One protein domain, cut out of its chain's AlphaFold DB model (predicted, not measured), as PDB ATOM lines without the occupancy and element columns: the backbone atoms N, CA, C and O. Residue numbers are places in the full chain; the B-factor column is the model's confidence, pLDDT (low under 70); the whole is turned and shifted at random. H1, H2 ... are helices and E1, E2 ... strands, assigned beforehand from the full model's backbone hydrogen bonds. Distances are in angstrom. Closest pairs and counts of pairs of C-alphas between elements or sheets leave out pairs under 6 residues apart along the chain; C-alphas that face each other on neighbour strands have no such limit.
ATOM      1  N   PHE A  36     214.633 215.245 334.781       94.06
ATOM      2  CA  PHE A  36     213.978 214.795 333.556       94.06
ATOM      3  C   PHE A  36     214.070 215.864 332.470       94.06
ATOM      4  O   PHE A  36     213.772 217.026 332.721       94.06
ATOM      5  N   GLU A  37     214.460 215.470 331.261       93.31
ATOM      6  CA  GLU A  37     214.389 216.331 330.076       93.31
ATOM      7  C   GLU A  37     212.981 216.275 329.474       93.31
ATOM      8  O   GLU A  37     212.413 215.185 329.330       93.31
ATOM      9  N   VAL A  38     212.421 217.432 329.114       93.38
ATOM     10  CA  VAL A  38     211.102 217.520 328.474       93.38
ATOM     11  C   VAL A  38     211.233 217.407 326.964       93.38
ATOM     12  O   VAL A  38     212.037 218.090 326.337       93.38
ATOM     13  N   LYS A  39     210.385 216.574 326.364       93.06
ATOM     14  CA  LYS A  39     210.312 216.371 324.914       93.06
ATOM     15  C   LYS A  39     208.926 216.697 324.377       93.06
ATOM     16  O   LYS A  39     207.927 216.529 325.072       93.06
ATOM     17  N   GLY A  40     208.879 217.108 323.108       89.31
ATOM     18  CA  GLY A  40     207.638 217.318 322.354       89.31
ATOM     19  C   GLY A  40     207.080 218.743 322.367       89.31
ATOM     20  O   GLY A  40     206.003 218.984 321.823       89.31
ATOM     21  N   ARG A  41     207.820 219.709 322.926       86.25
ATOM     22  CA  ARG A  41     207.534 221.141 322.727       86.25
ATOM     23  C   ARG A  41     207.917 221.639 321.335       86.25
ATOM     24  O   ARG A  41     207.357 222.628 320.890       86.25
ATOM     25  N   GLU A  42     208.807 220.935 320.645       81.56
ATOM     26  CA  GLU A  42     209.253 221.231 319.280       81.56
ATOM     27  C   GLU A  42     208.912 220.064 318.334       81.56
ATOM     28  O   GLU A  42     208.659 218.941 318.780       81.56
ATOM     29  N   GLY A  43     208.896 220.316 317.019       76.81
ATOM     30  CA  GLY A  43     208.635 219.310 315.981       76.81
ATOM     31  C   GLY A  43     207.423 219.627 315.098       76.81
ATOM     32  O   GLY A  43     207.007 220.773 314.983       76.81
ATOM     33  N   TRP A  44     206.855 218.604 314.449       71.50
ATOM     34  CA  TRP A  44     205.749 218.765 313.488       71.50
ATOM     35  C   TRP A  44     204.373 219.005 314.147       71.50
ATOM     36  O   TRP A  44     203.486 219.572 313.514       71.50
ATOM     37  N   MET A  45     204.201 218.618 315.421       82.00
ATOM     38  CA  MET A  45     203.066 219.020 316.276       82.00
ATOM     39  C   MET A  45     203.558 219.517 317.645       82.00
ATOM     40  O   MET A  45     203.425 218.796 318.642       82.00
ATOM     41  N   PRO A  46     204.136 220.729 317.707       85.38
ATOM     42  CA  PRO A  46     204.634 221.331 318.940       85.38
ATOM     43  C   PRO A  46     203.569 221.348 320.039       85.38
ATOM     44  O   PRO A  46     202.445 221.806 319.827       85.38
ATOM     45  N   GLY A  47     203.909 220.830 321.215       87.12
ATOM     46  CA  GLY A  47     203.051 220.893 322.393       87.12
ATOM     47  C   GLY A  47     201.849 219.952 322.384       87.12
ATOM     48  O   GLY A  47     201.094 219.973 323.347       87.12
ATOM     49  N   LYS A  48     201.662 219.115 321.349       92.88
ATOM     50  CA  LYS A  48     200.577 218.120 321.330       92.88
ATOM     51  C   LYS A  48     200.865 216.933 322.239       92.88
ATOM     52  O   LYS A  48     199.960 216.453 322.909       92.88
ATOM     53  N   ASN A  49     202.106 216.451 322.241       94.38
ATOM     54  CA  ASN A  49     202.505 215.341 323.095       94.38
ATOM     55  C   ASN A  49     203.742 215.720 323.898       94.38
ATOM     56  O   ASN A  49     204.823 215.814 323.322       94.38
ATOM     57  N   ILE A  50     203.598 215.916 325.205       94.75
ATOM     58  CA  ILE A  50     204.719 216.231 326.097       94.75
ATOM     59  C   ILE A  50     205.149 214.961 326.824       94.75
ATOM     60  O   ILE A  50     204.307 214.168 327.237       94.75
ATOM     61  N   HIS A  51     206.457 214.750 326.959       95.19
ATOM     62  CA  HIS A  51     207.017 213.582 327.638       95.19
ATOM     63  C   HIS A  51     208.192 213.981 328.524       95.19
ATOM     64  O   HIS A  51     209.038 214.764 328.096       95.19
ATOM     65  N   PHE A  52     208.266 213.411 329.726       95.00
ATOM     66  CA  PHE A  52     209.408 213.527 330.633       95.00
ATOM     67  C   PHE A  52     209.373 212.381 331.656       95.00
ATOM     68  O   PHE A  52     208.350 212.127 332.290       95.00
ATOM     69  N   GLY A  53     210.490 211.670 331.830       93.25
ATOM     70  CA  GLY A  53     210.535 210.497 332.711       93.25
ATOM     71  C   GLY A  53     209.480 209.445 332.345       93.25
ATOM     72  O   GLY A  53     209.365 209.054 331.187       93.25
ATOM     73  N   GLU A  54     208.702 209.005 333.336       94.62
ATOM     74  CA  GLU A  54     207.574 208.071 333.169       94.62
ATOM     75  C   GLU A  54     206.241 208.770 332.837       94.62
ATOM     76  O   GLU A  54     205.193 208.124 332.786       94.62
ATOM     77  N   TYR A  55     206.262 210.090 332.656       96.75
ATOM     78  CA  TYR A  55     205.077 210.899 332.412       96.75
ATOM     79  C   TYR A  55     204.972 211.266 330.935       96.75
ATOM     80  O   TYR A  55     205.944 211.673 330.292       96.75
ATOM     81  N   SER A  56     203.763 211.159 330.398       97.19
ATOM     82  CA  SER A  56     203.432 211.583 329.039       97.19
ATOM     83  C   SER A  56     202.070 212.253 329.005       97.19
ATOM     84  O   SER A  56     201.242 212.022 329.882       97.19
ATOM     85  N   SER A  57     201.809 213.092 328.013       97.12
ATOM     86  CA  SER A  57     200.520 213.763 327.895       97.12
ATOM     87  C   SER A  57     200.041 213.874 326.460       97.12
ATOM     88  O   SER A  57     200.855 214.047 325.559       97.12
ATOM     89  N   ASP A  58     198.724 213.903 326.277       97.19
ATOM     90  CA  ASP A  58     198.062 214.356 325.051       97.19
ATOM     91  C   ASP A  58     197.372 215.697 325.329       97.19
ATOM     92  O   ASP A  58     196.634 215.840 326.308       97.19
ATOM     93  N   VAL A  59     197.657 216.692 324.494       96.81
ATOM     94  CA  VAL A  59     197.143 218.055 324.610       96.81
ATOM     95  C   VAL A  59     196.312 218.354 323.371       96.81
ATOM     96  O   VAL A  59     196.807 218.368 322.240       96.81
ATOM     97  N   SER A  60     195.038 218.653 323.594       95.81
ATOM     98  CA  SER A  60     194.077 218.995 322.556       95.81
ATOM     99  C   SER A  60     193.599 220.428 322.740       95.81
ATOM    100  O   SER A  60     193.078 220.794 323.792       95.81
ATOM    101  N   LYS A  61     193.766 221.247 321.702       93.06
ATOM    102  CA  LYS A  61     193.245 222.615 321.642       93.06
ATOM    103  C   LYS A  61     191.979 222.596 320.790       93.06
ATOM    104  O   LYS A  61     192.020 222.225 319.618       93.06
ATOM    105  N   GLY A  62     190.853 222.958 321.396       90.38
ATOM    106  CA  GLY A  62     189.567 223.062 320.720       90.38
ATOM    107  C   GLY A  62     189.548 224.177 319.674       90.38
ATOM    108  O   GLY A  62     190.462 225.000 319.584       90.38
ATOM    109  N   LYS A  63     188.470 224.211 318.884       89.19
ATOM    110  CA  LYS A  63     188.223 225.315 317.952       89.19
ATOM    111  C   LYS A  63     188.097 226.624 318.726       89.19
ATOM    112  O   LYS A  63     187.509 226.646 319.806       89.19
ATOM    113  N   ILE A  64     188.618 227.694 318.138       87.69
ATOM    114  CA  ILE A  64     188.370 229.046 318.622       87.69
ATOM    115  C   ILE A  64     186.920 229.385 318.276       87.69
ATOM    116  O   ILE A  64     186.492 229.242 317.130       87.69
ATOM    117  N   THR A  65     186.159 229.768 319.287       84.56
ATOM    118  CA  THR A  65     184.787 230.246 319.168       84.56
ATOM    119  C   THR A  65     184.751 231.651 319.721       84.56
ATOM    120  O   THR A  65     185.192 231.852 320.847       84.56
ATOM    121  N   GLY A  66     184.193 232.593 318.978       74.31
ATOM    122  CA  GLY A  66     184.034 233.947 319.474       74.31
ATOM    123  C   GLY A  66     182.749 234.574 318.987       74.31
ATOM    124  O   GLY A  66     182.239 234.223 317.917       74.31
ATOM    125  N   GLN A  67     182.217 235.492 319.789       66.00
ATOM    126  CA  GLN A  67     181.253 236.450 319.281       66.00
ATOM    127  C   GLN A  67     182.022 237.672 318.796       66.00
ATOM    128  O   GLN A  67     182.811 238.280 319.515       66.00
ATOM    129  N   ARG A  68     181.800 237.991 317.529       63.09
ATOM    130  CA  ARG A  68     182.460 239.076 316.811       63.09
ATOM    131  C   ARG A  68     181.382 240.111 316.542       63.09
ATOM    132  O   ARG A  68     180.298 239.723 316.109       63.09
ATOM    133  N   ASP A  69     181.658 241.378 316.829       57.00
ATOM    134  CA  ASP A  69     180.677 242.468 316.758       57.00
ATOM    135  C   ASP A  69     179.533 242.327 317.788       57.00
ATOM    136  O   ASP A  69     178.346 242.463 317.468       57.00
ATOM    137  N   VAL A  70     179.874 242.054 319.056       47.72
ATOM    138  CA  VAL A  70     178.901 242.102 320.162       47.72
ATOM    139  C   VAL A  70     178.543 243.568 320.425       47.72
ATOM    140  O   VAL A  70     179.162 244.237 321.235       47.72
ATOM    141  N   TYR A  71     177.505 244.033 319.727       43.59
ATOM    142  CA  TYR A  71     176.742 245.276 319.910       43.59
ATOM    143  C   TYR A  71     177.153 246.569 319.144       43.59
ATOM    144  O   TYR A  71     178.041 247.313 319.534       43.59
ATOM    145  N   PHE A  72     176.290 246.887 318.157       44.34
ATOM    146  CA  PHE A  72     175.668 248.188 317.806       44.34
ATOM    147  C   PHE A  72     176.483 249.332 317.171       44.34
ATOM    148  O   PHE A  72     177.186 250.063 317.852       44.34
ATOM    149  N   SER A  73     176.204 249.591 315.879       46.22
ATOM    150  CA  SER A  73     175.939 250.915 315.255       46.22
ATOM    151  C   SER A  73     176.772 252.135 315.700       46.22
ATOM    152  O   SER A  73     176.259 253.255 315.718       46.22
ATOM    153  N   GLY A  74     178.032 251.941 316.070       54.00
ATOM    154  CA  GLY A  74     178.883 252.965 316.661       54.00
ATOM    155  C   GLY A  74     180.366 252.633 316.506       54.00
ATOM    156  O   GLY A  74     180.716 251.569 315.995       54.00
ATOM    157  N   PRO A  75     181.259 253.539 316.921       58.44
ATOM    158  CA  PRO A  75     182.686 253.448 316.641       58.44
ATOM    159  C   PRO A  75     183.433 252.532 317.628       58.44
ATOM    160  O   PRO A  75     184.586 252.786 317.954       58.44
ATOM    161  N   TYR A  76     182.790 251.495 318.163       63.19
ATOM    162  CA  TYR A  76     183.379 250.604 319.166       63.19
ATOM    163  C   TYR A  76     183.595 249.209 318.577       63.19
ATOM    164  O   TYR A  76     182.721 248.668 317.906       63.19
ATOM    165  N   LEU A  77     184.775 248.648 318.826       67.00
ATOM    166  CA  LEU A  77     185.160 247.290 318.460       67.00
ATOM    167  C   LEU A  77     185.249 246.451 319.736       67.00
ATOM    168  O   LEU A  77     186.028 246.786 320.632       67.00
ATOM    169  N   GLU A  78     184.484 245.363 319.793       71.19
ATOM    170  CA  GLU A  78     184.603 244.324 320.816       71.19
ATOM    171  C   GLU A  78     184.667 242.946 320.142       71.19
ATOM    172  O   GLU A  78     183.752 242.546 319.415       71.19
ATOM    173  N   GLU A  79     185.777 242.239 320.363       72.75
ATOM    174  CA  GLU A  79     185.969 240.843 319.960       72.75
ATOM    175  C   GLU A  79     186.222 240.018 321.223       72.75
ATOM    176  O   GLU A  79     187.089 240.371 322.023       72.75
ATOM    177  N   ASP A  80     185.469 238.935 321.401       82.50
ATOM    178  CA  ASP A  80     185.659 237.967 322.483       82.50
ATOM    179  C   ASP A  80     185.810 236.581 321.859       82.50
ATOM    180  O   ASP A  80     184.830 235.974 321.414       82.50
ATOM    181  N   ASP A  81     187.056 236.122 321.769       87.00
ATOM    182  CA  ASP A  81     187.422 234.789 321.315       87.00
ATOM    183  C   ASP A  81     187.767 233.911 322.521       87.00
ATOM    184  O   ASP A  81     188.514 234.294 323.423       87.00
ATOM    185  N   ALA A  82     187.293 232.671 322.498       90.00
ATOM    186  CA  ALA A  82     187.588 231.673 323.509       90.00
ATOM    187  C   ALA A  82     187.898 230.311 322.883       90.00
ATOM    188  O   ALA A  82     187.396 229.958 321.815       90.00
ATOM    189  N   ARG A  83     188.694 229.496 323.577       92.00
ATOM    190  CA  ARG A  83     188.845 228.067 323.261       92.00
ATOM    191  C   ARG A  83     188.968 227.235 324.526       92.00
ATOM    192  O   ARG A  83     189.525 227.687 325.524       92.00
ATOM    193  N   THR A  84     188.516 225.989 324.451       95.06
ATOM    194  CA  THR A  84     188.794 224.978 325.478       95.06
ATOM    195  C   THR A  84     190.077 224.235 325.129       95.06
ATOM    196  O   THR A  84     190.281 223.856 323.975       95.06
ATOM    197  N   VAL A  85     190.928 224.003 326.122       96.00
ATOM    198  CA  VAL A  85     192.116 223.155 326.021       96.00
ATOM    199  C   VAL A  85     191.971 222.002 327.002       96.00
ATOM    200  O   VAL A  85     191.655 222.218 328.170       96.00
ATOM    201  N   SER A  86     192.223 220.788 326.522       97.75
ATOM    202  CA  SER A  86     192.187 219.564 327.320       97.75
ATOM    203  C   SER A  86     193.577 218.933 327.343       97.75
ATOM    204  O   SER A  86     194.185 218.714 326.297       97.75
ATOM    205  N   ILE A  87     194.066 218.618 328.536       98.12
ATOM    206  CA  ILE A  87     195.314 217.906 328.794       98.12
ATOM    207  C   ILE A  87     194.952 216.569 329.428       98.12
ATOM    208  O   ILE A  87     194.332 216.528 330.489       98.12
ATOM    209  N   LYS A  88     195.363 215.470 328.802       98.06
ATOM    210  CA  LYS A  88     195.332 214.132 329.393       98.06
ATOM    211  C   LYS A  88     196.746 213.765 329.790       98.06
ATOM    212  O   LYS A  88     197.580 213.540 328.923       98.06
ATOM    213  N   GLN A  89     197.008 213.726 331.087       97.94
ATOM    214  CA  GLN A  89     198.283 213.307 331.644       97.94
ATOM    215  C   GLN A  89     198.233 211.810 331.945       97.94
ATOM    216  O   GLN A  89     197.290 211.320 332.567       97.94
ATOM    217  N   PHE A  90     199.285 211.108 331.558       97.75
ATOM    218  CA  PHE A  90     199.561 209.720 331.883       97.75
ATOM    219  C   PHE A  90     200.816 209.665 332.752       97.75
ATOM    220  O   PHE A  90     201.757 210.444 332.566       97.75
ATOM    221  N   GLY A  91     200.795 208.769 333.730       95.06
ATOM    222  CA  GLY A  91     201.906 208.509 334.633       95.06
ATOM    223  C   GLY A  91     202.146 207.008 334.801       95.06
ATOM    224  O   GLY A  91     201.487 206.183 334.156       95.06
ATOM    225  N   PRO A  92     203.064 206.623 335.700       92.00
ATOM    226  CA  PRO A  92     203.391 205.223 335.932       92.00
ATOM    227  C   PRO A  92     202.176 204.426 336.430       92.00
ATOM    228  O   PRO A  92     201.243 204.969 337.030       92.00
ATOM    229  N   ASN A  93     202.207 203.107 336.226       88.56
ATOM    230  CA  ASN A  93     201.160 202.167 336.656       88.56
ATOM    231  C   ASN A  93     199.752 202.483 336.109       88.56
ATOM    232  O   ASN A  93     198.766 202.327 336.830       88.56
ATOM    233  N   ASN A  94     199.650 202.940 334.855       87.12
ATOM    234  CA  ASN A  94     198.384 203.298 334.196       87.12
ATOM    235  C   ASN A  94     197.568 204.368 334.944       87.12
ATOM    236  O   ASN A  94     196.340 204.402 334.851       87.12
ATOM    237  N   THR A  95     198.237 205.242 335.696       94.75
ATOM    238  CA  THR A  95     197.574 206.385 336.329       94.75
ATOM    239  C   THR A  95     197.325 207.485 335.303       94.75
ATOM    240  O   THR A  95     198.147 207.723 334.416       94.75
ATOM    241  N   SER A  96     196.179 208.159 335.412       96.62
ATOM    242  CA  SER A  96     195.820 209.264 334.526       96.62
ATOM    243  C   SER A  96     195.167 210.416 335.284       96.62
ATOM    244  O   SER A  96     194.493 210.222 336.297       96.62
ATOM    245  N   ALA A  97     195.403 211.628 334.794       97.81
ATOM    246  CA  ALA A  97     194.758 212.854 335.236       97.81
ATOM    247  C   ALA A  97     194.291 213.626 334.001       97.81
ATOM    248  O   ALA A  97     194.887 213.518 332.928       97.81
ATOM    249  N   ALA A  98     193.223 214.398 334.146       98.06
ATOM    250  CA  ALA A  98     192.694 215.228 333.073       98.06
ATOM    251  C   ALA A  98     192.579 216.668 333.559       98.06
ATOM    252  O   ALA A  98     192.009 216.896 334.619       98.06
ATOM    253  N   LEU A  99     193.094 217.626 332.800       98.31
ATOM    254  CA  LEU A  99     192.904 219.052 333.042       98.31
ATOM    255  C   LEU A  99     192.192 219.657 331.839       98.31
ATOM    256  O   LEU A  99     192.692 219.576 330.723       98.31
ATOM    257  N   GLU A 100     191.054 220.295 332.072       97.88
ATOM    258  CA  GLU A 100     190.356 221.083 331.059       97.88
ATOM    259  C   GLU A 100     190.283 222.534 331.503       97.88
ATOM    260  O   GLU A 100     189.870 222.818 332.625       97.88
ATOM    261  N   TYR A 101     190.681 223.461 330.638       96.38
ATOM    262  CA  TYR A 101     190.634 224.888 330.937       96.38
ATOM    263  C   TYR A 101     190.229 225.706 329.718       96.38
ATOM    264  O   TYR A 101     190.392 225.288 328.571       96.38
ATOM    265  N   LYS A 102     189.683 226.892 329.976       93.25
ATOM    266  CA  LYS A 102     189.326 227.867 328.951       93.25
ATOM    267  C   LYS A 102     190.409 228.922 328.833       93.25
ATOM    268  O   LYS A 102     190.959 229.364 329.838       93.25
ATOM    269  N   GLN A 103     190.684 229.312 327.598       91.75
ATOM    270  CA  GLN A 103     191.510 230.461 327.262       91.75
ATOM    271  C   GLN A 103     190.643 231.497 326.573       91.75
ATOM    272  O   GLN A 103     189.740 231.125 325.821       91.75
ATOM    273  N   TYR A 104     190.972 232.761 326.793       87.56
ATOM    274  CA  TYR A 104     190.211 233.901 326.309       87.56
ATOM    275  C   TYR A 104     191.140 234.931 325.674       87.56
ATOM    276  O   TYR A 104     192.290 235.089 326.096       87.56
ATOM    277  N   CYS A 105     190.627 235.633 324.674       86.44
ATOM    278  CA  CYS A 105     191.244 236.798 324.068       86.44
ATOM    279  C   CYS A 105     190.154 237.839 323.832       86.44
ATOM    280  O   CYS A 105     189.217 237.597 323.077       86.44
ATOM    281  N   ILE A 106     190.279 238.980 324.504       82.62
ATOM    282  CA  ILE A 106     189.306 240.065 324.466       82.62
ATOM    283  C   ILE A 106     189.979 241.289 323.853       82.62
ATOM    284  O   ILE A 106     190.947 241.818 324.410       82.62
ATOM    285  N   VAL A 107     189.454 241.768 322.729       78.06
ATOM    286  CA  VAL A 107     189.864 243.026 322.095       78.06
ATOM    287  C   VAL A 107     188.804 244.078 322.377       78.06
ATOM    288  O   VAL A 107     187.628 243.858 322.102       78.06
ATOM    289  N   LYS A 108     189.217 245.237 322.891       76.50
ATOM    290  CA  LYS A 108     188.366 246.426 323.027       76.50
ATOM    291  C   LYS A 108     189.061 247.618 322.395       76.50
ATOM    292  O   LYS A 108     190.206 247.901 322.740       76.50
ATOM    293  N   GLY A 109     188.398 248.326 321.492       71.38
ATOM    294  CA  GLY A 109     188.999 249.477 320.822       71.38
ATOM    295  C   GLY A 109     187.988 250.423 320.194       71.38
ATOM    296  O   GLY A 109     186.793 250.135 320.137       71.38
ATOM    297  N   TYR A 110     188.490 251.561 319.723       66.31
ATOM    298  CA  TYR A 110     187.721 252.508 318.926       66.31
ATOM    299  C   TYR A 110     187.984 252.257 317.437       66.31
ATOM    300  O   TYR A 110     189.130 252.174 316.999       66.31
ATOM    301  N   ARG A 111     186.917 252.137 316.649       61.44
ATOM    302  CA  ARG A 111     186.952 252.087 315.190       61.44
ATOM    303  C   ARG A 111     186.423 253.419 314.652       61.44
ATOM    304  O   ARG A 111     185.223 253.664 314.778       61.44
ATOM    305  N   PRO A 112     187.268 254.261 314.035       57.19
ATOM    306  CA  PRO A 112     186.801 255.487 313.409       57.19
ATOM    307  C   PRO A 112     185.745 255.215 312.323       57.19
ATOM    308  O   PRO A 112     185.722 254.118 311.747       57.19
ATOM    309  N   PRO A 113     184.870 256.192 312.022       57.22
ATOM    310  CA  PRO A 113     183.990 256.145 310.856       57.22
ATOM    311  C   PRO A 113     184.781 255.907 309.558       57.22
ATOM    312  O   PRO A 113     185.972 256.196 309.500       57.22
ATOM    313  N   TYR A 114     184.097 255.403 308.525       55.56
ATOM    314  CA  TYR A 114     184.617 254.836 307.264       55.56
ATOM    315  C   TYR A 114     185.773 255.567 306.538       55.56
ATOM    316  O   TYR A 114     186.416 254.937 305.701       55.56
ATOM    317  N   ASP A 115     186.071 256.827 306.860       53.56
ATOM    318  CA  ASP A 115     187.047 257.668 306.156       53.56
ATOM    319  C   ASP A 115     188.385 257.864 306.901       53.56
ATOM    320  O   ASP A 115     189.330 258.420 306.340       53.56
ATOM    321  N   GLU A 116     188.514 257.381 308.140       54.91
ATOM    322  CA  GLU A 116     189.747 257.494 308.928       54.91
ATOM    323  C   GLU A 116     190.409 256.123 309.108       54.91
ATOM    324  O   GLU A 116     189.776 255.141 309.509       54.91
ATOM    325  N   LYS A 117     191.715 256.034 308.814       55.94
ATOM    326  CA  LYS A 117     192.482 254.816 309.111       55.94
ATOM    327  C   LYS A 117     192.378 254.560 310.618       55.94
ATOM    328  O   LYS A 117     192.687 255.474 311.379       55.94
ATOM    329  N   PRO A 118     191.986 253.351 311.062       54.59
ATOM    330  CA  PRO A 118     191.927 253.047 312.481       54.59
ATOM    331  C   PRO A 118     193.282 253.338 313.114       54.59
ATOM    332  O   PRO A 118     194.299 252.747 312.740       54.59
ATOM    333  N   GLU A 119     193.308 254.274 314.060       54.78
ATOM    334  CA  GLU A 119     194.487 254.492 314.882       54.78
ATOM    335  C   GLU A 119     194.623 253.291 315.823       54.78
ATOM    336  O   GLU A 119     194.004 253.214 316.888       54.78
ATOM    337  N   TYR A 120     195.454 252.332 315.405       54.22
ATOM    338  CA  TYR A 120     195.790 251.098 316.124       54.22
ATOM    339  C   TYR A 120     196.201 251.317 317.591       54.22
ATOM    340  O   TYR A 120     196.142 250.393 318.396       54.22
ATOM    341  N   GLN A 121     196.595 252.543 317.955       54.62
ATOM    342  CA  GLN A 121     197.007 252.929 319.305       54.62
ATOM    343  C   GLN A 121     195.863 252.908 320.338       54.62
ATOM    344  O   GLN A 121     196.140 252.913 321.534       54.62
ATOM    345  N   SER A 122     194.595 252.845 319.911       60.75
ATOM    346  CA  SER A 122     193.428 252.803 320.811       60.75
ATOM    347  C   SER A 122     192.923 251.388 321.145       60.75
ATOM    348  O   SER A 122     191.928 251.240 321.857       60.75
ATOM    349  N   ILE A 123     193.587 250.341 320.640       67.56
ATOM    350  CA  ILE A 123     193.148 248.947 320.789       67.56
ATOM    351  C   ILE A 123     193.806 248.316 322.014       67.56
ATOM    352  O   ILE A 123     195.028 248.202 322.102       67.56
ATOM    353  N   LYS A 124     192.984 247.844 322.948       75.31
ATOM    354  CA  LYS A 124     193.411 247.066 324.106       75.31
ATOM    355  C   LYS A 124     193.113 245.589 323.876       75.31
ATOM    356  O   LYS A 124     191.953 245.202 323.764       75.31
ATOM    357  N   VAL A 125     194.159 244.767 323.884       75.75
ATOM    358  CA  VAL A 125     194.058 243.301 323.889       75.75
ATOM    359  C   VAL A 125     194.272 242.801 325.315       75.75
ATOM    360  O   VAL A 125     195.239 243.187 325.969       75.75
ATOM    361  N   THR A 126     193.357 241.974 325.809       79.88
ATOM    362  CA  THR A 126     193.408 241.375 327.147       79.88
ATOM    363  C   THR A 126     193.268 239.862 327.038       79.88
ATOM    364  O   THR A 126     192.427 239.365 326.292       79.88
ATOM    365  N   HIS A 127     194.071 239.130 327.806       80.62
ATOM    366  CA  HIS A 127     193.948 237.684 327.977       80.62
ATOM    367  C   HIS A 127     193.471 237.413 329.397       80.62
ATOM    368  O   HIS A 127     194.225 237.621 330.350       80.62
ATOM    369  N   ASP A 128     192.219 236.985 329.542       81.44
ATOM    370  CA  ASP A 128     191.685 236.608 330.850       81.44
ATOM    371  C   ASP A 128     192.425 235.379 331.403       81.44
ATOM    372  O   ASP A 128     192.974 234.570 330.641       81.44
ATOM    373  N   PRO A 129     192.472 235.220 332.740       83.75
ATOM    374  CA  PRO A 129     193.137 234.086 333.358       83.75
ATOM    375  C   PRO A 129     192.538 232.771 332.861       83.75
ATOM    376  O   PRO A 129     191.325 232.618 332.723       83.75
ATOM    377  N   ASN A 130     193.403 231.785 332.646       88.81
ATOM    378  CA  ASN A 130     192.963 230.439 332.308       88.81
ATOM    379  C   ASN A 130     192.193 229.839 333.496       88.81
ATOM    380  O   ASN A 130     192.772 229.644 334.567       88.81
ATOM    381  N   ILE A 131     190.912 229.521 333.311       93.38
ATOM    382  CA  ILE A 131     190.056 228.923 334.348       93.38
ATOM    383  C   ILE A 131     189.662 227.517 333.914       93.38
ATOM    384  O   ILE A 131     189.282 227.304 332.761       93.38
ATOM    385  N   GLY A 132     189.754 226.549 334.822       95.94
ATOM    386  CA  GLY A 132     189.546 225.146 334.480       95.94
ATOM    387  C   GLY A 132     189.393 224.211 335.669       95.94
ATOM    388  O   GLY A 132     189.326 224.644 336.817       95.94
ATOM    389  N   VAL A 133     189.354 222.915 335.378       97.94
ATOM    390  CA  VAL A 133     189.244 221.840 336.365       97.94
ATOM    391  C   VAL A 133     190.239 220.740 336.025       97.94
ATOM    392  O   VAL A 133     190.246 220.217 334.910       97.94
ATOM    393  N   LEU A 134     191.061 220.366 337.004       98.19
ATOM    394  CA  LEU A 134     191.855 219.146 336.981       98.19
ATOM    395  C   LEU A 134     191.122 218.050 337.754       98.19
ATOM    396  O   LEU A 134     190.694 218.260 338.883       98.19
ATOM    397  N   THR A 135     191.012 216.868 337.162       97.62
ATOM    398  CA  THR A 135     190.436 215.668 337.771       97.62
ATOM    399  C   THR A 135     191.495 214.580 337.903       97.62
ATOM    400  O   THR A 135     192.152 214.217 336.925       97.62
ATOM    401  N   PHE A 136     191.632 214.022 339.106       95.81
ATOM    402  CA  PHE A 136     192.488 212.871 339.396       95.81
ATOM    403  C   PHE A 136     191.823 211.988 340.457       95.81
ATOM    404  O   PHE A 136     191.453 212.480 341.518       95.81
ATOM    405  N   ASN A 137     191.659 210.687 340.189       92.25
ATOM    406  CA  ASN A 137     191.005 209.738 341.108       92.25
ATOM    407  C   ASN A 137     189.665 210.250 341.687       92.25
ATOM    408  O   ASN A 137     189.431 210.168 342.890       92.25
ATOM    409  N   ASN A 138     188.794 210.801 340.834       90.25
ATOM    410  CA  ASN A 138     187.502 211.415 341.194       90.25
ATOM    411  C   ASN A 138     187.576 212.653 342.108       90.25
ATOM    412  O   ASN A 138     186.535 213.183 342.484       90.25
ATOM    413  N   LYS A 139     188.774 213.143 342.443       94.81
ATOM    414  CA  LYS A 139     188.955 214.447 343.082       94.81
ATOM    415  C   LYS A 139     189.080 215.528 342.022       94.81
ATOM    416  O   LYS A 139     189.740 215.314 341.002       94.81
ATOM    417  N   GLN A 140     188.486 216.680 342.297       96.62
ATOM    418  CA  GLN A 140     188.564 217.856 341.444       96.62
ATOM    419  C   GLN A 140     189.422 218.938 342.093       96.62
ATOM    420  O   GLN A 140     189.408 219.129 343.306       96.62
ATOM    421  N   TRP A 141     190.160 219.643 341.247       97.81
ATOM    422  CA  TRP A 141     190.975 220.792 341.594       97.81
ATOM    423  C   TRP A 141     190.611 221.926 340.644       97.81
ATOM    424  O   TRP A 141     190.673 221.766 339.425       97.81
ATOM    425  N   THR A 142     190.242 223.081 341.184       98.00
ATOM    426  CA  THR A 142     189.879 224.256 340.388       98.00
ATOM    427  C   THR A 142     191.133 225.017 339.990       98.00
ATOM    428  O   THR A 142     191.878 225.468 340.861       98.00
ATOM    429  N   LEU A 143     191.356 225.175 338.684       97.25
ATOM    430  CA  LEU A 143     192.431 225.988 338.119       97.25
ATOM    431  C   LEU A 143     191.974 227.438 337.999       97.25
ATOM    432  O   LEU A 143     190.949 227.724 337.381       97.25
ATOM    433  N   ASN A 144     192.787 228.347 338.520       95.00
ATOM    434  CA  ASN A 144     192.710 229.773 338.249       95.00
ATOM    435  C   ASN A 144     194.123 230.292 337.958       95.00
ATOM    436  O   ASN A 144     194.939 230.455 338.870       95.00
ATOM    437  N   ALA A 145     194.408 230.496 336.672       90.81
ATOM    438  CA  ALA A 145     195.711 230.851 336.123       90.81
ATOM    439  C   ALA A 145     196.839 229.954 336.657       90.81
ATOM    440  O   ALA A 145     197.034 228.840 336.184       90.81
ATOM    441  N   MET A 146     197.571 230.438 337.659       94.00
ATOM    442  CA  MET A 146     198.774 229.807 338.207       94.00
ATOM    443  C   MET A 146     198.508 229.041 339.510       94.00
ATOM    444  O   MET A 146     199.448 228.668 340.211       94.00
ATOM    445  N   LYS A 147     197.239 228.819 339.870       96.56
ATOM    446  CA  LYS A 147     196.835 228.190 341.132       96.56
ATOM    447  C   LYS A 147     195.807 227.081 340.898       96.56
ATOM    448  O   LYS A 147     194.817 227.311 340.212       96.56
ATOM    449  N   LEU A 148     196.008 225.912 341.511       97.25
ATOM    450  CA  LEU A 148     194.994 224.856 341.651       97.25
ATOM    451  C   LEU A 148     194.561 224.761 343.114       97.25
ATOM    452  O   LEU A 148     195.419 224.737 343.992       97.25
ATOM    453  N   THR A 149     193.258 224.676 343.380       97.81
ATOM    454  CA  THR A 149     192.717 224.529 344.747       97.81
ATOM    455  C   THR A 149     191.702 223.387 344.805       97.81
ATOM    456  O   THR A 149     190.886 223.281 343.891       97.81
ATOM    457  N   ASP A 150     191.748 222.545 345.838       96.75
ATOM    458  CA  ASP A 150     190.720 221.525 346.106       96.75
ATOM    459  C   ASP A 150     189.684 222.000 347.144       96.75
ATOM    460  O   ASP A 150     189.836 223.048 347.779       96.75
ATOM    461  N   ASP A 151     188.632 221.205 347.347       94.25
ATOM    462  CA  ASP A 151     187.566 221.502 348.316       94.25
ATOM    463  C   ASP A 151     188.047 221.488 349.778       94.25
ATOM    464  O   ASP A 151     187.400 222.053 350.660       94.25
ATOM    465  N   ALA A 152     189.191 220.851 350.052       94.50
ATOM    466  CA  ALA A 152     189.812 220.820 351.373       94.50
ATOM    467  C   ALA A 152     190.705 222.050 351.638       94.50
ATOM    468  O   ALA A 152     191.269 222.175 352.727       94.50
ATOM    469  N   GLY A 153     190.836 222.960 350.666       95.06
ATOM    470  CA  GLY A 153     191.667 224.158 350.754       95.06
ATOM    471  C   GLY A 153     193.151 223.917 350.472       95.06
ATOM    472  O   GLY A 153     193.951 224.852 350.576       95.06
ATOM    473  N   ASN A 154     193.543 222.700 350.078       97.12
ATOM    474  CA  ASN A 154     194.888 222.443 349.590       97.12
ATOM    475  C   ASN A 154     195.109 223.209 348.293       97.12
ATOM    476  O   ASN A 154     194.236 223.302 347.431       97.12
ATOM    477  N   THR A 155     196.308 223.749 348.149       97.88
ATOM    478  CA  THR A 155     196.650 224.640 347.052       97.88
ATOM    479  C   THR A 155     197.943 224.188 346.396       97.88
ATOM    480  O   THR A 155     198.984 224.175 347.056       97.88
ATOM    481  N   PHE A 156     197.911 223.953 345.083       98.19
ATOM    482  CA  PHE A 156     199.117 224.043 344.265       98.19
ATOM    483  C   PHE A 156     199.282 225.465 343.732       98.19
ATOM    484  O   PHE A 156     198.331 226.050 343.217       98.19
ATOM    485  N   SER A 157     200.486 226.022 343.836       97.50
ATOM    486  CA  SER A 157     200.833 227.330 343.270       97.50
ATOM    487  C   SER A 157     202.049 227.210 342.369       97.50
ATOM    488  O   SER A 157     203.072 226.651 342.771       97.50
ATOM    489  N   ILE A 158     201.928 227.757 341.165       95.62
ATOM    490  CA  ILE A 158     203.001 227.852 340.187       95.62
ATOM    491  C   ILE A 158     203.690 229.205 340.346       95.62
ATOM    492  O   ILE A 158     203.052 230.257 340.355       95.62
ATOM    493  N   SER A 159     205.009 229.165 340.448       93.12
ATOM    494  CA  SER A 159     205.892 230.321 340.576       93.12
ATOM    495  C   SER A 159     207.043 230.203 339.580       93.12
ATOM    496  O   SER A 159     207.201 229.167 338.941       93.12
ATOM    497  N   SER A 160     207.850 231.254 339.432       89.50
ATOM    498  CA  SER A 160     209.011 231.211 338.538       89.50
ATOM    499  C   SER A 160     209.961 230.074 338.945       89.50
ATOM    500  O   SER A 160     210.562 230.120 340.015       89.50
ATOM    501  N   GLY A 161     210.043 229.038 338.106       93.19
ATOM    502  CA  GLY A 161     210.934 227.887 338.277       93.19
ATOM    503  C   GLY A 161     210.458 226.804 339.251       93.19
ATOM    504  O   GLY A 161     211.167 225.815 339.424       93.19
ATOM    505  N   ALA A 162     209.283 226.936 339.879       96.38
ATOM    506  CA  ALA A 162     208.821 225.946 340.854       96.38
ATOM    507  C   ALA A 162     207.299 225.842 341.005       96.38
ATOM    508  O   ALA A 162     206.558 226.813 340.835       96.38
ATOM    509  N   ILE A 163     206.845 224.658 341.421       97.44
ATOM    510  CA  ILE A 163     205.475 224.373 341.854       97.44
ATOM    511  C   ILE A 163     205.508 223.964 343.324       97.44
ATOM    512  O   ILE A 163     206.262 223.072 343.724       97.44
ATOM    513  N   SER A 164     204.647 224.587 344.124       97.88
ATOM    514  CA  SER A 164     204.476 224.265 345.540       97.88
ATOM    515  C   SER A 164     203.094 223.691 345.827       97.88
ATOM    516  O   SER A 164     202.127 224.111 345.202       97.88
ATOM    517  N   LEU A 165     203.000 222.771 346.788       97.88
ATOM    518  CA  LEU A 165     201.766 222.323 347.433       97.88
ATOM    519  C   LEU A 165     201.765 222.848 348.869       97.88
ATOM    520  O   LEU A 165     202.644 222.489 349.651       97.88
ATOM    521  N   ASN A 166     200.798 223.695 349.226       96.69
ATOM    522  CA  ASN A 166     200.696 224.307 350.558       96.69
ATOM    523  C   ASN A 166     202.038 224.907 351.036       96.69
ATOM    524  O   ASN A 166     202.450 224.716 352.177       96.69
ATOM    525  N   SER A 167     202.732 225.626 350.145       93.69
ATOM    526  CA  SER A 167     204.065 226.229 350.352       93.69
ATOM    527  C   SER A 167     205.261 225.265 350.384       93.69
ATOM    528  O   SER A 167     206.398 225.728 350.423       93.69
ATOM    529  N   LYS A 168     205.061 223.943 350.311       96.44
ATOM    530  CA  LYS A 168     206.158 222.980 350.128       96.44
ATOM    531  C   LYS A 168     206.457 222.819 348.638       96.44
ATOM    532  O   LYS A 168     205.551 222.498 347.877       96.44
ATOM    533  N   ILE A 169     207.709 222.992 348.218       97.06
ATOM    534  CA  ILE A 169     208.131 222.733 346.831       97.06
ATOM    535  C   ILE A 169     207.973 221.243 346.514       97.06
ATOM    536  O   ILE A 169     208.472 220.393 347.251       97.06
ATOM    537  N   VAL A 170     207.257 220.939 345.432       97.12
ATOM    538  CA  VAL A 170     206.998 219.566 344.962       97.12
ATOM    539  C   VAL A 170     207.500 219.316 343.542       97.12
ATOM    540  O   VAL A 170     207.616 218.165 343.125       97.12
ATOM    541  N   SER A 171     207.792 220.385 342.801       97.31
ATOM    542  CA  SER A 171     208.426 220.330 341.491       97.31
ATOM    543  C   SER A 171     209.252 221.589 341.264       97.31
ATOM    544  O   SER A 171     208.861 222.675 341.696       97.31
ATOM    545  N   GLU A 172     210.359 221.440 340.554       96.69
ATOM    546  CA  GLU A 172     211.148 222.536 340.002       96.69
ATOM    547  C   GLU A 172     211.323 222.341 338.510       96.69
ATOM    548  O   GLU A 172     211.256 221.222 337.995       96.69
ATOM    549  N   TYR A 173     211.542 223.442 337.805       93.94
ATOM    550  CA  TYR A 173     211.707 223.398 336.370       93.94
ATOM    551  C   TYR A 173     212.579 224.532 335.848       93.94
ATOM    552  O   TYR A 173     212.665 225.620 336.414       93.94
ATOM    553  N   THR A 174     213.193 224.284 334.702       91.94
ATOM    554  CA  THR A 174     213.879 225.292 333.900       91.94
ATOM    555  C   THR A 174     213.435 225.104 332.463       91.94
ATOM    556  O   THR A 174     213.545 224.003 331.932       91.94
ATOM    557  N   LEU A 175     212.906 226.163 331.851       86.94
ATOM    558  CA  LEU A 175     212.489 226.150 330.452       86.94
ATOM    559  C   LEU A 175     213.466 226.982 329.617       86.94
ATOM    560  O   LEU A 175     213.873 228.057 330.052       86.94
ATOM    561  N   GLY A 176     213.809 226.514 328.419       84.12
ATOM    562  CA  GLY A 176     214.702 227.198 327.489       84.12
ATOM    563  C   GLY A 176     216.149 227.259 327.977       84.12
ATOM    564  O   GLY A 176     216.842 228.233 327.698       84.12
ATOM    565  N   HIS A 177     216.600 226.255 328.730       82.94
ATOM    566  CA  HIS A 177     217.964 226.194 329.239       82.94
ATOM    567  C   HIS A 177     218.957 226.008 328.098       82.94
ATOM    568  O   HIS A 177     218.875 225.029 327.358       82.94
ATOM    569  N   TRP A 178     219.918 226.915 327.973       78.69
ATOM    570  CA  TRP A 178     220.914 226.847 326.913       78.69
ATOM    571  C   TRP A 178     221.892 225.690 327.142       78.69
ATOM    572  O   TRP A 178     222.594 225.637 328.154       78.69
ATOM    573  N   THR A 179     221.956 224.762 326.186       78.81
ATOM    574  CA  THR A 179     222.802 223.555 326.261       78.81
ATOM    575  C   THR A 179     224.035 223.625 325.360       78.81
ATOM    576  O   THR A 179     224.771 222.646 325.244       78.81
ATOM    577  N   GLY A 180     224.303 224.783 324.751       72.25
ATOM    578  CA  GLY A 180     225.418 224.987 323.828       72.25
ATOM    579  C   GLY A 180     224.966 225.178 322.378       72.25
ATOM    580  O   GLY A 180     223.984 224.596 321.919       72.25
ATOM    581  N   GLY A 181     225.705 225.992 321.620       75.75
ATOM    582  CA  GLY A 181     225.370 226.294 320.224       75.75
ATOM    583  C   GLY A 181     224.014 226.999 320.092       75.75
ATOM    584  O   GLY A 181     223.767 227.985 320.784       75.75
ATOM    585  N   LEU A 182     223.151 226.490 319.205       74.62
ATOM    586  CA  LEU A 182     221.778 226.974 318.976       74.62
ATOM    587  C   LEU A 182     220.714 226.110 319.680       74.62
ATOM    588  O   LEU A 182     219.542 226.174 319.321       74.62
ATOM    589  N   ASN A 183     221.122 225.282 320.646       77.75
ATOM    590  CA  ASN A 183     220.241 224.316 321.288       77.75
ATOM    591  C   ASN A 183     219.811 224.789 322.675       77.75
ATOM    592  O   ASN A 183     220.616 225.301 323.458       77.75
ATOM    593  N   ASN A 184     218.543 224.529 322.984       84.81
ATOM    594  CA  ASN A 184     217.974 224.691 324.310       84.81
ATOM    595  C   ASN A 184     217.325 223.375 324.749       84.81
ATOM    596  O   ASN A 184     216.941 222.554 323.918       84.81
ATOM    597  N   ALA A 185     217.202 223.177 326.054       87.44
ATOM    598  CA  ALA A 185     216.483 222.062 326.644       87.44
ATOM    599  C   ALA A 185     215.625 222.546 327.808       87.44
ATOM    600  O   ALA A 185     215.900 223.571 328.429       87.44
ATOM    601  N   ASP A 186     214.600 221.774 328.131       90.88
ATOM    602  CA  ASP A 186     213.805 222.002 329.325       90.88
ATOM    603  C   ASP A 186     214.036 220.869 330.309       90.88
ATOM    604  O   ASP A 186     214.085 219.695 329.926       90.88
ATOM    605  N   TYR A 187     214.122 221.221 331.584       93.31
ATOM    606  CA  TYR A 187     214.372 220.282 332.662       93.31
ATOM    607  C   TYR A 187     213.316 220.393 333.750       93.31
ATOM    608  O   TYR A 187     212.842 221.485 334.067       93.31
ATOM    609  N   ILE A 188     212.962 219.243 334.318       94.88
ATOM    610  CA  ILE A 188     211.992 219.091 335.402       94.88
ATOM    611  C   ILE A 188     212.608 218.232 336.500       94.88
ATOM    612  O   ILE A 188     213.238 217.212 336.222       94.88
ATOM    613  N   TRP A 189     212.348 218.610 337.745       96.25
ATOM    614  CA  TRP A 189     212.635 217.833 338.944       96.25
ATOM    615  C   TRP A 189     211.343 217.644 339.727       96.25
ATOM    616  O   TRP A 189     210.609 218.604 339.937       96.25
ATOM    617  N   LEU A 190     211.065 216.423 340.178       95.12
ATOM    618  CA  LEU A 190     209.896 216.110 341.008       95.12
ATOM    619  C   LEU A 190     210.355 215.660 342.397       95.12
ATOM    620  O   LEU A 190     211.315 214.900 342.511       95.12
ATOM    621  N   ASP A 191     209.666 216.088 343.457       95.38
ATOM    622  CA  ASP A 191     209.952 215.620 344.820       95.38
ATOM    623  C   ASP A 191     209.697 214.107 344.910       95.38
ATOM    624  O   ASP A 191     208.558 213.638 344.831       95.38
ATOM    625  N   GLU A 192     210.759 213.319 345.087       91.25
ATOM    626  CA  GLU A 192     210.672 211.860 345.141       91.25
ATOM    627  C   GLU A 192     209.892 211.355 346.358       91.25
ATOM    628  O   GLU A 192     209.275 210.288 346.291       91.25
ATOM    629  N   THR A 193     209.842 212.147 347.429       93.25
ATOM    630  CA  THR A 193     209.113 211.833 348.663       93.25
ATOM    631  C   THR A 193     207.624 212.166 348.575       93.25
ATOM    632  O   THR A 193     206.843 211.761 349.438       93.25
ATOM    633  N   ALA A 194     207.206 212.894 347.534       93.69
ATOM    634  CA  ALA A 194     205.823 213.299 347.358       93.69
ATOM    635  C   ALA A 194     204.899 212.110 347.054       93.69
ATOM    636  O   ALA A 194     205.292 211.091 346.473       93.69
ATOM    637  N   THR A 195     203.625 212.258 347.425       94.38
ATOM    638  CA  THR A 195     202.604 211.240 347.155       94.38
ATOM    639  C   THR A 195     202.386 211.065 345.651       94.38
ATOM    640  O   THR A 195     202.634 211.978 344.861       94.38
ATOM    641  N   LYS A 196     201.859 209.902 345.240       93.00
ATOM    642  CA  LYS A 196     201.507 209.637 343.831       93.00
ATOM    643  C   LYS A 196     200.578 210.714 343.256       93.00
ATOM    644  O   LYS A 196     200.795 211.170 342.141       93.00
ATOM    645  N   GLU A 197     199.592 211.146 344.041       94.25
ATOM    646  CA  GLU A 197     198.679 212.245 343.696       94.25
ATOM    647  C   GLU A 197     199.436 213.550 343.441       94.25
ATOM    648  O   GLU A 197     199.269 214.168 342.394       94.25
ATOM    649  N   THR A 198     200.336 213.921 344.352       96.06
ATOM    650  CA  THR A 198     201.126 215.152 344.235       96.06
ATOM    651  C   THR A 198     202.004 215.144 342.991       96.06
ATOM    652  O   THR A 198     202.009 216.118 342.243       96.06
ATOM    653  N   LYS A 199     202.711 214.036 342.734       95.56
ATOM    654  CA  LYS A 199     203.553 213.890 341.540       95.56
ATOM    655  C   LYS A 199     202.729 213.982 340.257       95.56
ATOM    656  O   LYS A 199     203.149 214.648 339.318       95.56
ATOM    657  N   MET A 200     201.541 213.376 340.233       96.38
ATOM    658  CA  MET A 200     200.664 213.393 339.063       96.38
ATOM    659  C   MET A 200     200.084 214.782 338.770       96.38
ATOM    660  O   MET A 200     200.045 215.218 337.617       96.38
ATOM    661  N   ILE A 201     199.654 215.503 339.807       97.38
ATOM    662  CA  ILE A 201     199.157 216.875 339.661       97.38
ATOM    663  C   ILE A 201     200.298 217.803 339.239       97.38
ATOM    664  O   ILE A 201     200.134 218.571 338.292       97.38
ATOM    665  N   ALA A 202     201.473 217.689 339.866       96.94
ATOM    666  CA  ALA A 202     202.655 218.458 339.485       96.94
ATOM    667  C   ALA A 202     203.064 218.190 338.028       96.94
ATOM    668  O   ALA A 202     203.299 219.137 337.285       96.94
ATOM    669  N   ALA A 203     203.066 216.927 337.585       96.69
ATOM    670  CA  ALA A 203     203.332 216.565 336.195       96.69
ATOM    671  C   ALA A 203     202.311 217.193 335.226       96.69
ATOM    672  O   ALA A 203     202.692 217.760 334.205       96.69
ATOM    673  N   THR A 204     201.022 217.171 335.580       97.69
ATOM    674  CA  THR A 204     199.957 217.795 334.774       97.69
ATOM    675  C   THR A 204     200.143 219.313 334.676       97.69
ATOM    676  O   THR A 204     199.998 219.891 333.600       97.69
ATOM    677  N   LEU A 205     200.506 219.967 335.784       97.06
ATOM    678  CA  LEU A 205     200.829 221.394 335.815       97.06
ATOM    679  C   LEU A 205     202.087 221.728 335.005       97.06
ATOM    680  O   LEU A 205     202.136 222.775 334.367       97.06
ATOM    681  N   MET A 206     203.083 220.841 334.974       95.25
ATOM    682  CA  MET A 206     204.256 221.017 334.119       95.25
ATOM    683  C   MET A 206     203.903 220.947 332.634       95.25
ATOM    684  O   MET A 206     204.379 221.768 331.847       95.25
ATOM    685  N   THR A 207     203.027 220.019 332.248       95.38
ATOM    686  CA  THR A 207     202.477 219.960 330.888       95.38
ATOM    687  C   THR A 207     201.696 221.230 330.558       95.38
ATOM    688  O   THR A 207     201.898 221.814 329.493       95.38
ATOM    689  N   TYR A 208     200.857 221.707 331.481       95.19
ATOM    690  CA  TYR A 208     200.156 222.984 331.342       95.19
ATOM    691  C   TYR A 208     201.137 224.138 331.093       95.19
ATOM    692  O   TYR A 208     200.997 224.841 330.100       95.19
ATOM    693  N   LEU A 209     202.194 224.277 331.896       92.62
ATOM    694  CA  LEU A 209     203.202 225.332 331.714       92.62
ATOM    695  C   LEU A 209     203.980 225.214 330.406       92.62
ATOM    696  O   LEU A 209     204.347 226.219 329.805       92.62
ATOM    697  N   SER A 210     204.221 223.987 329.955       89.56
ATOM    698  CA  SER A 210     204.962 223.724 328.720       89.56
ATOM    699  C   SER A 210     204.155 224.045 327.459       89.56
ATOM    700  O   SER A 210     204.747 224.186 326.387       89.56
ATOM    701  N   THR A 211     202.825 224.133 327.576       89.75
ATOM    702  CA  THR A 211     201.884 224.226 326.444       89.75
ATOM    703  C   THR A 211     200.963 225.442 326.490       89.75
ATOM    704  O   THR A 211     200.301 225.743 325.489       89.75
TER     705      THR A 211
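What this domain is: This is residues 36 to 211 of the 227 residues of an uncharacterized protein of Vibrio sp. vnigr-6D03 (UniProt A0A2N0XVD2). Picture a long, twisted antiparallel sheet curled round one helix, H1, into a nearly closed ring, with E1 and E13 near the gap. The far parts of E4 and E5, residues 76 to 82 and 105 to 110, run on beyond the ring as a long arm with E3 and E6 at its sides and loops at its end, while the tip of the hairpin E12 and E13, residues 178 to 183, sticks out elsewhere. The printed part has 176 residues, with thirteen named strands, E1 to E13, followed by one named helix, H1; the class is mostly strand. The sheet is branched, and the whole is loose, with a radius of gyration of the C-alphas of 19.7 A and spans of 65 by 47 by 28 A.

How they stand to each other: Start at the hairpin of E4, residues 76 to 91, and E5, residues 95 to 110, where N 87 and O 99 are 2.8 A apart. On one side of E4 lie E2, residues 55 to 61, with N 88 and O 58 at 2.8 A, and E3, residues 65 to 68, with N 65 and O 82 at 2.8 A; E5 is on the other side. Beside E5, on the side away from E4, find E6, residues 124 to 126, with N 106 and O 126 at 2.8 A, and E7, residues 131 to 136, with N 133 and O 100 at 2.8 A. E3 to E6 form a meander, each strand the antiparallel neighbour of the one before. A second runs from E7 through E8, residues 139 to 144, E9, 147 to 149, E10, 155 to 159, E11, 162 to 165, and E12, 168 to 180, to E13, 183 to 190; look in turn at N 134 and O 141, N 142 and O 149, N 156 and O 148, N 159 and O 162, and N 163 and O 171, each 2.8 A, then N 187 and O 174, 2.9 A. E12 bends by 54 degrees at residue 176. The edge strand E1, residues 49 to 52, pairs antiparallel with E2, N 57 and O 50 being 2.8 A apart. The sheet curls round H1, residues 196 to 211; the closest C-alphas are those of Gln 89 and Thr 204 for E4, 5.7 A, and Ser 171 and Ala 202 for E12, 6.4 A. In H1 every O i to N i+4 pair is within hydrogen-bond range. The closest C-alphas of E1 and E13 are those of Phe 52 and Ile 188, 7.8 A, and residues 36 to 37 pair antiparallel with residues 187 to 188 of E13.

Where its parts are: Find C-alpha 49 at (202.505, 215.341, 323.095), where E1 begins. E4 starts at C-alpha 76, (183.379, 250.604, 319.166), and runs 48.5 A; E5 runs 50.3 A, E12 32.7 A and E13 23.7 A. H1 runs 22.7 A to C-alpha 211 at (201.884, 224.226, 326.444).

The domain as a whole: The C-alphas farthest apart, Asp 115 and Thr 193, are 66.3 A from each other. The printed part has no cut, and the link from E5 to E6, 13 residues, is long. The mean pLDDT of the printed part is 86.5; look for values under 70 at residues 67 to 77 and 110 to 123.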